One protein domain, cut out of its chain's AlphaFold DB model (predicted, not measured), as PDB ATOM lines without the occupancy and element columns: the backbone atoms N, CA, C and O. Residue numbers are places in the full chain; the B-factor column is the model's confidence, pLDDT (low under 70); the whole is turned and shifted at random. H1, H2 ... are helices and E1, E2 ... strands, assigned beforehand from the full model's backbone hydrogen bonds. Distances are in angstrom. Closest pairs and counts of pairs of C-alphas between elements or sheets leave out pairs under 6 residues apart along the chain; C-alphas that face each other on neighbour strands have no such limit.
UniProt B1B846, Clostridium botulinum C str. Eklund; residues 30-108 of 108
ATOM      1  N   ASP A  30      -3.135 -13.444  36.379       92.75
ATOM      2  CA  ASP A  30      -4.395 -13.822  35.715       92.75
ATOM      3  C   ASP A  30      -5.613 -13.548  36.607       92.75
ATOM      4  O   ASP A  30      -6.714 -13.280  36.134       92.75
ATOM      5  N   LYS A  31      -5.399 -13.577  37.928       92.38
ATOM      6  CA  LYS A  31      -6.382 -13.220  38.946       92.38
ATOM      7  C   LYS A  31      -5.764 -12.253  39.947       92.38
ATOM      8  O   LYS A  31      -4.680 -12.503  40.470       92.38
ATOM      9  N   ALA A  32      -6.479 -11.172  40.251       88.19
ATOM     10  CA  ALA A  32      -6.071 -10.238  41.292       88.19
ATOM     11  C   ALA A  32      -6.028 -10.932  42.664       88.19
ATOM     12  O   ALA A  32      -6.948 -11.666  43.039       88.19
ATOM     13  N   PHE A  33      -4.967 -10.677  43.428       88.50
ATOM     14  CA  PHE A  33      -4.885 -11.117  44.815       88.50
ATOM     15  C   PHE A  33      -5.704 -10.206  45.724       88.50
ATOM     16  O   PHE A  33      -5.773  -8.994  45.530       88.50
ATOM     17  N   ASN A  34      -6.297 -10.797  46.761       89.25
ATOM     18  CA  ASN A  34      -6.934 -10.028  47.817       89.25
ATOM     19  C   ASN A  34      -5.848  -9.436  48.729       89.25
ATOM     20  O   ASN A  34      -5.223 -10.162  49.503       89.25
ATOM     21  N   LEU A  35      -5.634  -8.124  48.621       88.88
ATOM     22  CA  LEU A  35      -4.604  -7.413  49.380       88.88
ATOM     23  C   LEU A  35      -4.817  -7.504  50.897       88.88
ATOM     24  O   LEU A  35      -3.845  -7.673  51.626       88.88
ATOM     25  N   LYS A  36      -6.070  -7.481  51.366       89.50
ATOM     26  CA  LYS A  36      -6.392  -7.593  52.794       89.50
ATOM     27  C   LYS A  36      -5.939  -8.943  53.354       89.50
ATOM     28  O   LYS A  36      -5.233  -8.991  54.353       89.50
ATOM     29  N   LYS A  37      -6.236 -10.037  52.644       89.94
ATOM     30  CA  LYS A  37      -5.798 -11.387  53.037       89.94
ATOM     31  C   LYS A  37      -4.271 -11.530  53.048       89.94
ATOM     32  O   LYS A  37      -3.721 -12.253  53.874       89.94
ATOM     33  N   LEU A  38      -3.569 -10.870  52.123       88.81
ATOM     34  CA  LEU A  38      -2.102 -10.851  52.134       88.81
ATOM     35  C   LEU A  38      -1.571 -10.093  53.356       88.81
ATOM     36  O   LEU A  38      -0.635 -10.557  54.003       88.81
ATOM     37  N   TRP A  39      -2.197  -8.965  53.687       87.81
ATOM     38  CA  TRP A  39      -1.809  -8.112  54.806       87.81
ATOM     39  C   TRP A  39      -2.068  -8.729  56.187       87.81
ATOM     40  O   TRP A  39      -1.273  -8.551  57.111       87.81
ATOM     41  N   GLU A  40      -3.152  -9.493  56.335       87.56
ATOM     42  CA  GLU A  40      -3.480 -10.233  57.563       87.56
ATOM     43  C   GLU A  40      -2.368 -11.214  57.971       87.56
ATOM     44  O   GLU A  40      -2.153 -11.440  59.157       87.56
ATOM     45  N   ASN A  41      -1.612 -11.746  57.003       84.25
ATOM     46  CA  ASN A  41      -0.530 -12.712  57.231       84.25
ATOM     47  C   ASN A  41       0.854 -12.058  57.424       84.25
ATOM     48  O   ASN A  41       1.889 -12.706  57.227       84.25
ATOM     49  N   ARG A  42       0.905 -10.765  57.763       84.94
ATOM     50  CA  ARG A  42       2.170 -10.061  58.016       84.94
ATOM     51  C   ARG A  42       2.897 -10.637  59.237       84.94
ATOM     52  O   ARG A  42       2.283 -11.043  60.216       84.94
ATOM     53  N   LYS A  43       4.233 -10.632  59.191       83.75
ATOM     54  CA  LYS A  43       5.090 -11.145  60.277       83.75
ATOM     55  C   LYS A  43       5.407 -10.116  61.367       83.75
ATOM     56  O   LYS A  43       5.939 -10.492  62.403       83.75
ATOM     57  N   SER A  44       5.170  -8.831  61.104       81.88
ATOM     58  CA  SER A  44       5.557  -7.724  61.980       81.88
ATOM     59  C   SER A  44       4.542  -6.591  61.887       81.88
ATOM     60  O   SER A  44       4.065  -6.279  60.795       81.88
ATOM     61  N   ASP A  45       4.282  -5.958  63.028       81.88
ATOM     62  CA  ASP A  45       3.504  -4.721  63.141       81.88
ATOM     63  C   ASP A  45       4.389  -3.462  63.120       81.88
ATOM     64  O   ASP A  45       3.877  -2.345  63.115       81.88
ATOM     65  N   ASN A  46       5.719  -3.611  63.074       87.25
ATOM     66  CA  ASN A  46       6.628  -2.480  62.889       87.25
ATOM     67  C   ASN A  46       6.659  -2.071  61.409       87.25
ATOM     68  O   ASN A  46       7.442  -2.606  60.621       87.25
ATOM     69  N   LEU A  47       5.763  -1.159  61.037       88.19
ATOM     70  CA  LEU A  47       5.574  -0.716  59.659       88.19
ATOM     71  C   LEU A  47       6.430   0.509  59.329       88.19
ATOM     72  O   LEU A  47       6.549   1.436  60.129       88.19
ATOM     73  N   THR A  48       6.937   0.551  58.099       90.88
ATOM     74  CA  THR A  48       7.577   1.733  57.510       90.88
ATOM     75  C   THR A  48       6.703   2.274  56.390       90.88
ATOM     76  O   THR A  48       6.335   1.535  55.476       90.88
ATOM     77  N   LEU A  49       6.398   3.570  56.439       91.62
ATOM     78  CA  LEU A  49       5.676   4.272  55.382       91.62
ATOM     79  C   LEU A  49       6.673   4.982  54.463       91.62
ATOM     80  O   LEU A  49       7.400   5.866  54.905       91.62
ATOM     81  N   TYR A  50       6.689   4.622  53.183       95.25
ATOM     82  CA  TYR A  50       7.439   5.345  52.157       95.25
ATOM     83  C   TYR A  50       6.472   6.111  51.257       95.25
ATOM     84  O   TYR A  50       5.566   5.523  50.668       95.25
ATOM     85  N   ILE A  51       6.678   7.421  51.153       96.50
ATOM     86  CA  ILE A  51       5.931   8.307  50.268       96.50
ATOM     87  C   ILE A  51       6.891   8.804  49.199       96.50
ATOM     88  O   ILE A  51       7.872   9.489  49.490       96.50
ATOM     89  N   HIS A  52       6.578   8.487  47.949       97.00
ATOM     90  CA  HIS A  52       7.373   8.970  46.836       97.00
ATOM     91  C   HIS A  52       7.157  10.483  46.626       97.00
ATOM     92  O   HIS A  52       6.035  10.965  46.756       97.00
ATOM     93  N   ILE A  53       8.187  11.254  46.288       96.88
ATOM     94  CA  ILE A  53       8.113  12.675  45.926       96.88
ATOM     95  C   ILE A  53       8.838  12.854  44.587       96.88
ATOM     96  O   ILE A  53      10.061  12.978  44.546       96.88
ATOM     97  N   PRO A  54       8.107  12.898  43.460       96.62
ATOM     98  CA  PRO A  54       8.727  12.807  42.142       96.62
ATOM     99  C   PRO A  54       9.278  14.144  41.625       96.62
ATOM    100  O   PRO A  54       9.720  14.206  40.483       96.62
ATOM    101  N   PHE A  55       9.209  15.240  42.381       97.25
ATOM    102  CA  PHE A  55       9.494  16.581  41.861       97.25
ATOM    103  C   PHE A  55      10.957  16.969  42.060       97.25
ATOM    104  O   PHE A  55      11.455  17.003  43.181       97.25
ATOM    105  N   CYS A  56      11.643  17.308  40.971       96.44
ATOM    106  CA  CYS A  56      13.026  17.780  41.015       96.44
ATOM    107  C   CYS A  56      13.162  19.057  40.198       96.44
ATOM    108  O   CYS A  56      12.775  19.062  39.035       96.44
ATOM    109  N   MET A  57      13.772  20.109  40.756       96.31
ATOM    110  CA  MET A  57      14.023  21.361  40.023       96.31
ATOM    111  C   MET A  57      14.792  21.125  38.718       96.31
ATOM    112  O   MET A  57      14.488  21.734  37.700       96.31
ATOM    113  N   ASN A  58      15.762  20.208  38.747       96.00
ATOM    114  CA  ASN A  58      16.565  19.810  37.597       96.00
ATOM    115  C   ASN A  58      16.777  18.292  37.608       96.00
ATOM    116  O   ASN A  58      16.817  17.675  38.674       96.00
ATOM    117  N   LYS A  59      16.957  17.692  36.427       94.12
ATOM    118  CA  LYS A  59      17.310  16.274  36.292       94.12
ATOM    119  C   LYS A  59      18.813  16.139  36.062       94.12
ATOM    120  O   LYS A  59      19.312  16.520  35.008       94.12
ATOM    121  N   CYS A  60      19.531  15.603  37.047       95.81
ATOM    122  CA  CYS A  60      20.962  15.332  36.914       95.81
ATOM    123  C   CYS A  60      21.211  14.262  35.840       95.81
ATOM    124  O   CYS A  60      20.451  13.298  35.751       95.81
ATOM    125  N   GLY A  61      22.300  14.385  35.071       94.94
ATOM    126  CA  GLY A  61      22.619  13.450  33.979       94.94
ATOM    127  C   GLY A  61      22.848  12.000  34.426       94.94
ATOM    128  O   GLY A  61      22.619  11.076  33.657       94.94
ATOM    129  N   TYR A  62      23.235  11.796  35.686       93.44
ATOM    130  CA  TYR A  62      23.411  10.474  36.294       93.44
ATOM    131  C   TYR A  62      22.150   9.948  37.003       93.44
ATOM    132  O   TYR A  62      22.153   8.830  37.513       93.44
ATOM    133  N   CYS A  63      21.083  10.749  37.106       92.38
ATOM    134  CA  CYS A  63      19.918  10.386  37.906       92.38
ATOM    135  C   CYS A  63      19.067   9.329  37.191       92.38
ATOM    136  O   CYS A  63      18.470   9.586  36.144       92.38
ATOM    137  N   ASN A  64      18.977   8.149  37.806       88.06
ATOM    138  CA  ASN A  64      18.151   7.025  37.365       88.06
ATOM    139  C   ASN A  64      16.864   6.853  38.198       88.06
ATOM    140  O   ASN A  64      16.154   5.861  38.025       88.06
ATOM    141  N   LEU A  65      16.567   7.799  39.095       90.94
ATOM    142  CA  LEU A  65      15.363   7.782  39.920       90.94
ATOM    143  C   LEU A  65      14.131   8.192  39.108       90.94
ATOM    144  O   LEU A  65      14.215   8.923  38.114       90.94
ATOM    145  N   PHE A  66      12.966   7.726  39.553       91.62
ATOM    146  CA  PHE A  66      11.687   8.134  38.992       91.62
ATOM    147  C   PHE A  66      11.382   9.565  39.435       91.62
ATOM    148  O   PHE A  66      10.871   9.802  40.518       91.62
ATOM    149  N   SER A  67      11.746  10.538  38.607       94.88
ATOM    150  CA  SER A  67      11.519  11.951  38.890       94.88
ATOM    151  C   SER A  67      11.100  12.729  37.649       94.88
ATOM    152  O   SER A  67      11.326  12.319  36.504       94.88
ATOM    153  N   THR A  68      10.471  13.874  37.888       95.69
ATOM    154  CA  THR A  68       9.978  14.809  36.888       95.69
ATOM    155  C   THR A  68      10.378  16.237  37.243       95.69
ATOM    156  O   THR A  68      10.241  16.691  38.378       95.69
ATOM    157  N   THR A  69      10.842  16.962  36.231       96.62
ATOM    158  CA  THR A  69      11.034  18.417  36.265       96.62
ATOM    159  C   THR A  69       9.793  19.161  35.772       96.62
ATOM    160  O   THR A  69       9.673  20.369  35.943       96.62
ATOM    161  N   ALA A  70       8.823  18.449  35.186       95.81
ATOM    162  CA  ALA A  70       7.618  19.021  34.597       95.81
ATOM    163  C   ALA A  70       6.504  19.215  35.639       95.81
ATOM    164  O   ALA A  70       5.408  18.648  35.514       95.81
ATOM    165  N   PHE A  71       6.764  20.041  36.652       96.56
ATOM    166  CA  PHE A  71       5.819  20.355  37.723       96.56
ATOM    167  C   PHE A  71       5.587  21.860  37.872       96.56
ATOM    168  O   PHE A  71       6.318  22.697  37.356       96.56
ATOM    169  N   ASN A  72       4.496  22.187  38.550       97.56
ATOM    170  CA  ASN A  72       4.153  23.519  39.023       97.56
ATOM    171  C   ASN A  72       3.263  23.349  40.262       97.56
ATOM    172  O   ASN A  72       2.859  22.224  40.580       97.56
ATOM    173  N   GLN A  73       2.911  24.449  40.928       97.62
ATOM    174  CA  GLN A  73       2.096  24.400  42.144       97.62
ATOM    175  C   GLN A  73       0.789  23.613  41.952       97.62
ATOM    176  O   GLN A  73       0.418  22.798  42.791       97.62
ATOM    177  N   TYR A  74       0.115  23.795  40.813       98.19
ATOM    178  CA  TYR A  74      -1.124  23.084  40.506       98.19
ATOM    179  C   TYR A  74      -0.933  21.560  40.438       98.19
ATOM    180  O   TYR A  74      -1.713  20.807  41.023       98.19
ATOM    181  N   LYS A  75       0.115  21.087  39.750       97.56
ATOM    182  CA  LYS A  75       0.442  19.655  39.659       97.56
ATOM    183  C   LYS A  75       0.850  19.075  41.013       97.56
ATOM    184  O   LYS A  75       0.455  17.953  41.317       97.56
ATOM    185  N   MET A  76       1.592  19.834  41.819       97.69
ATOM    186  CA  MET A  76       1.976  19.424  43.174       97.69
ATOM    187  C   MET A  76       0.749  19.279  44.081       97.69
ATOM    188  O   MET A  76       0.599  18.254  44.737       97.69
ATOM    189  N   ASN A  77      -0.181  20.237  44.046       98.25
ATOM    190  CA  ASN A  77      -1.428  20.147  44.811       98.25
ATOM    191  C   ASN A  77      -2.256  18.930  44.374       98.25
ATOM    192  O   ASN A  77      -2.671  18.129  45.206       98.25
ATOM    193  N   LYS A  78      -2.409  18.716  43.058       98.06
ATOM    194  CA  LYS A  78      -3.095  17.526  42.533       98.06
ATOM    195  C   LYS A  78      -2.430  16.215  42.941       98.06
ATOM    196  O   LYS A  78      -3.132  15.223  43.128       98.06
ATOM    197  N   TYR A  79      -1.105  16.190  43.038       97.69
ATOM    198  CA  TYR A  79      -0.371  15.027  43.520       97.69
ATOM    199  C   TYR A  79      -0.720  14.724  44.976       97.69
ATOM    200  O   TYR A  79      -1.109  13.600  45.274       97.69
ATOM    201  N   VAL A  80      -0.685  15.735  45.849       98.00
ATOM    202  CA  VAL A  80      -1.068  15.590  47.262       98.00
ATOM    203  C   VAL A  80      -2.524  15.131  47.398       98.00
ATOM    204  O   VAL A  80      -2.795  14.181  48.129       98.00
ATOM    205  N   ASP A  81      -3.455  15.706  46.631       98.31
ATOM    206  CA  ASP A  81      -4.862  15.277  46.633       98.31
ATOM    207  C   ASP A  81      -5.023  13.799  46.254       98.31
ATOM    208  O   ASP A  81      -5.888  13.091  46.780       98.31
ATOM    209  N   LYS A  82      -4.218  13.322  45.298       97.81
ATOM    210  CA  LYS A  82      -4.230  11.924  44.859       97.81
ATOM    211  C   LYS A  82      -3.567  11.004  45.873       97.81
ATOM    212  O   LYS A  82      -4.132   9.947  46.129       97.81
ATOM    213  N   LEU A  83      -2.474  11.433  46.495       96.81
ATOM    214  CA  LEU A  83      -1.818  10.705  47.575       96.81
ATOM    215  C   LEU A  83      -2.766  10.520  48.770       96.81
ATOM    216  O   LEU A  83      -2.913   9.413  49.273       96.81
ATOM    217  N   ILE A  84      -3.493  11.565  49.177       95.19
ATOM    218  CA  ILE A  84      -4.499  11.461  50.249       95.19
ATOM    219  C   ILE A  84      -5.607  10.470  49.866       95.19
ATOM    220  O   ILE A  84      -6.054   9.683  50.700       95.19
ATOM    221  N   LYS A  85      -6.063  10.487  48.605       95.62
ATOM    222  CA  LYS A  85      -7.061   9.522  48.111       95.62
ATOM    223  C   LYS A  85      -6.530   8.091  48.116       95.62
ATOM    224  O   LYS A  85      -7.281   7.190  48.465       95.62
ATOM    225  N   GLU A  86      -5.273   7.892  47.739       94.25
ATOM    226  CA  GLU A  86      -4.607   6.592  47.787       94.25
ATOM    227  C   GLU A  86      -4.513   6.077  49.224       94.25
ATOM    228  O   GLU A  86      -4.980   4.972  49.486       94.25
ATOM    229  N   ILE A  87      -4.035   6.903  50.162       91.75
ATOM    230  CA  ILE A  87      -3.946   6.568  51.593       91.75
ATOM    231  C   ILE A  87      -5.309   6.115  52.133       91.75
ATOM    232  O   ILE A  87      -5.410   5.037  52.713       91.75
ATOM    233  N   LYS A  88      -6.376   6.880  51.873       90.44
ATOM    234  CA  LYS A  88      -7.744   6.516  52.292       90.44
ATOM    235  C   LYS A  88      -8.249   5.226  51.640       90.44
ATOM    236  O   LYS A  88      -9.014   4.482  52.245       90.44
ATOM    237  N   ALA A  89      -7.853   4.954  50.396       89.94
ATOM    238  CA  ALA A  89      -8.252   3.731  49.705       89.94
ATOM    239  C   ALA A  89      -7.572   2.488  50.301       89.94
ATOM    240  O   ALA A  89      -8.193   1.426  50.365       89.94
ATOM    241  N   VAL A  90      -6.319   2.616  50.750       90.19
ATOM    242  CA  VAL A  90      -5.564   1.505  51.351       90.19
ATOM    243  C   VAL A  90      -5.805   1.345  52.851       90.19
ATOM    244  O   VAL A  90      -5.613   0.249  53.363       90.19
ATOM    245  N   GLU A  91      -6.279   2.379  53.547       88.00
ATOM    246  CA  GLU A  91      -6.553   2.376  54.993       88.00
ATOM    247  C   GLU A  91      -7.340   1.136  55.451       88.00
ATOM    248  O   GLU A  91      -6.874   0.370  56.297       88.00
ATOM    249  N   ASN A  92      -8.470   0.858  54.793       81.94
ATOM    250  CA  ASN A  92      -9.325  -0.295  55.099       81.94
ATOM    251  C   ASN A  92      -8.690  -1.651  54.751       81.94
ATOM    252  O   ASN A  92      -9.044  -2.679  55.328       81.94
ATOM    253  N   ILE A  93      -7.788  -1.678  53.767       86.19
ATOM    254  CA  ILE A  93      -7.091  -2.899  53.338       86.19
ATOM    255  C   ILE A  93      -6.033  -3.282  54.373       86.19
ATOM    256  O   ILE A  93      -5.842  -4.464  54.657       86.19
ATOM    257  N   LEU A  94      -5.363  -2.272  54.923       82.88
ATOM    258  CA  LEU A  94      -4.232  -2.414  55.825       82.88
ATOM    259  C   LEU A  94      -4.649  -2.477  57.313       82.88
ATOM    260  O   LEU A  94      -3.777  -2.521  58.179       82.88
ATOM    261  N   ASP A  95      -5.955  -2.492  57.618       79.38
ATOM    262  CA  ASP A  95      -6.503  -2.372  58.986       79.38
ATOM    263  C   ASP A  95      -5.841  -1.223  59.773       79.38
ATOM    264  O   ASP A  95      -5.542  -1.345  60.964       79.38
ATOM    265  N   LEU A  96      -5.546  -0.111  59.086       76.94
ATOM    266  CA  LEU A  96      -4.979   1.059  59.741       76.94
ATOM    267  C   LEU A  96      -6.081   1.695  60.592       76.94
ATOM    268  O   LEU A  96      -7.148   2.045  60.103       76.94
ATOM    269  N   ARG A  97      -5.820   1.809  61.890       68.19
ATOM    270  CA  ARG A  97      -6.680   2.475  62.877       68.19
ATOM    271  C   ARG A  97      -6.227   3.922  63.053       68.19
ATOM    272  O   ARG A  97      -5.062   4.221  62.784       68.19
ATOM    273  N   ASP A  98      -7.081   4.762  63.639       63.50
ATOM    274  CA  ASP A  98      -6.828   6.189  63.947       63.50
ATOM    275  C   ASP A  98      -5.506   6.479  64.700       63.50
ATOM    276  O   ASP A  98      -5.069   7.625  64.782       63.50
ATOM    277  N   LYS A  99      -4.848   5.457  65.267       64.62
ATOM    278  CA  LYS A  99      -3.562   5.553  65.982       64.62
ATOM    279  C   LYS A  99      -2.498   4.586  65.460       64.62
ATOM    280  O   LYS A  99      -1.663   4.126  66.233       64.62
ATOM    281  N   SER A 100      -2.545   4.218  64.183       73.75
ATOM    282  CA  SER A 100      -1.516   3.347  63.604       73.75
ATOM    283  C   SER A 100      -0.153   4.025  63.699       73.75
ATOM    284  O   SER A 100       0.049   5.108  63.154       73.75
ATOM    285  N   ILE A 101       0.772   3.397  64.421       80.88
ATOM    286  CA  ILE A 101       2.129   3.907  64.609       80.88
ATOM    287  C   ILE A 101       3.013   3.260  63.549       80.88
ATOM    288  O   ILE A 101       3.158   2.040  63.510       80.88
ATOM    289  N   PHE A 102       3.619   4.088  62.706       89.62
ATOM    290  CA  PHE A 102       4.705   3.659  61.835       89.62
ATOM    291  C   PHE A 102       6.021   3.825  62.589       89.62
ATOM    292  O   PHE A 102       6.272   4.883  63.167       89.62
ATOM    293  N   GLY A 103       6.874   2.802  62.572       91.31
ATOM    294  CA  GLY A 103       8.218   2.900  63.144       91.31
ATOM    295  C   GLY A 103       9.093   3.903  62.395       91.31
ATOM    296  O   GLY A 103      10.005   4.487  62.975       91.31
ATOM    297  N   SER A 104       8.798   4.142  61.115       93.75
ATOM    298  CA  SER A 104       9.421   5.207  60.333       93.75
ATOM    299  C   SER A 104       8.526   5.695  59.196       93.75
ATOM    300  O   SER A 104       7.720   4.945  58.638       93.75
ATOM    301  N   VAL A 105       8.699   6.967  58.836       94.88
ATOM    302  CA  VAL A 105       8.091   7.594  57.658       94.88
ATOM    303  C   VAL A 105       9.206   8.218  56.827       94.88
ATOM    304  O   VAL A 105      10.021   8.974  57.353       94.88
ATOM    305  N   ILE A 106       9.263   7.876  55.543       97.31
ATOM    306  CA  ILE A 106      10.328   8.273  54.621       97.31
ATOM    307  C   ILE A 106       9.694   8.953  53.411       97.31
ATOM    308  O   ILE A 106       8.768   8.416  52.805       97.31
ATOM    309  N   PHE A 107      10.229  10.112  53.038       96.38
ATOM    310  CA  PHE A 107       9.873  10.823  51.813       96.38
ATOM    311  C   PHE A 107      11.054  10.775  50.844       96.38
ATOM    312  O   PHE A 107      12.167  11.122  51.247       96.38
ATOM    313  N   GLY A 108      10.837  10.381  49.586       92.19
ATOM    314  CA  GLY A 108      11.893  10.440  48.566       92.19
ATOM    315  C   GLY A 108      11.555   9.770  47.256       92.19
ATOM    316  O   GLY A 108      10.386   9.801  46.845       92.19
TER     317      GLY A 108
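This is residues 30 to 108 of the 108 residues of a protein of Clostridium botulinum C str. Eklund (UniProt B1B846). Two parallel strands, E1 and E2, lie side by side as a small ribbon, and the longer helix H2 runs back alongside it; the short helix H1 lies toward the end where E1 begins, and a long loop, residues 52 to 72, lies toward the other. The printed part has 79 residues, in the order H1, E1, H2, E2. It is mixed, helices and strands, with under half of its residues in named elements. It is loose, with a radius of gyration of the C-alphas of 16.1 A and spans of 42 by 34 by 27 A.

E1, residues 47 to 51, and E2, residues 102 to 107, are parallel neighbours, 16 degrees between directions. N 49 and O 104, 2.9 A apart, are within hydrogen-bond range. With H2, residues 73 to 91, they form a strand-helix-strand unit, parallel neighbour strands joined through a helix, with a right-handed crossover. H1, residues 35 to 40, is apart from H2 and E2. In H1 and H2 every O i to N i+4 pair is within range.

H1 begins at C-alpha 35 (-4.604, -7.413, 49.380) and measures 8.7 A, E1 13.0 A, H2 26.9 A. E2, 13.4 A, ends at C-alpha 107 (9.873, 10.823, 51.813).

The farthest C-alphas, Gly 61 and Asp 98, are 42.6 A apart. The printed part has no cut. The link E1 to H2 is long. Residues 97 to 99 have pLDDT under 70.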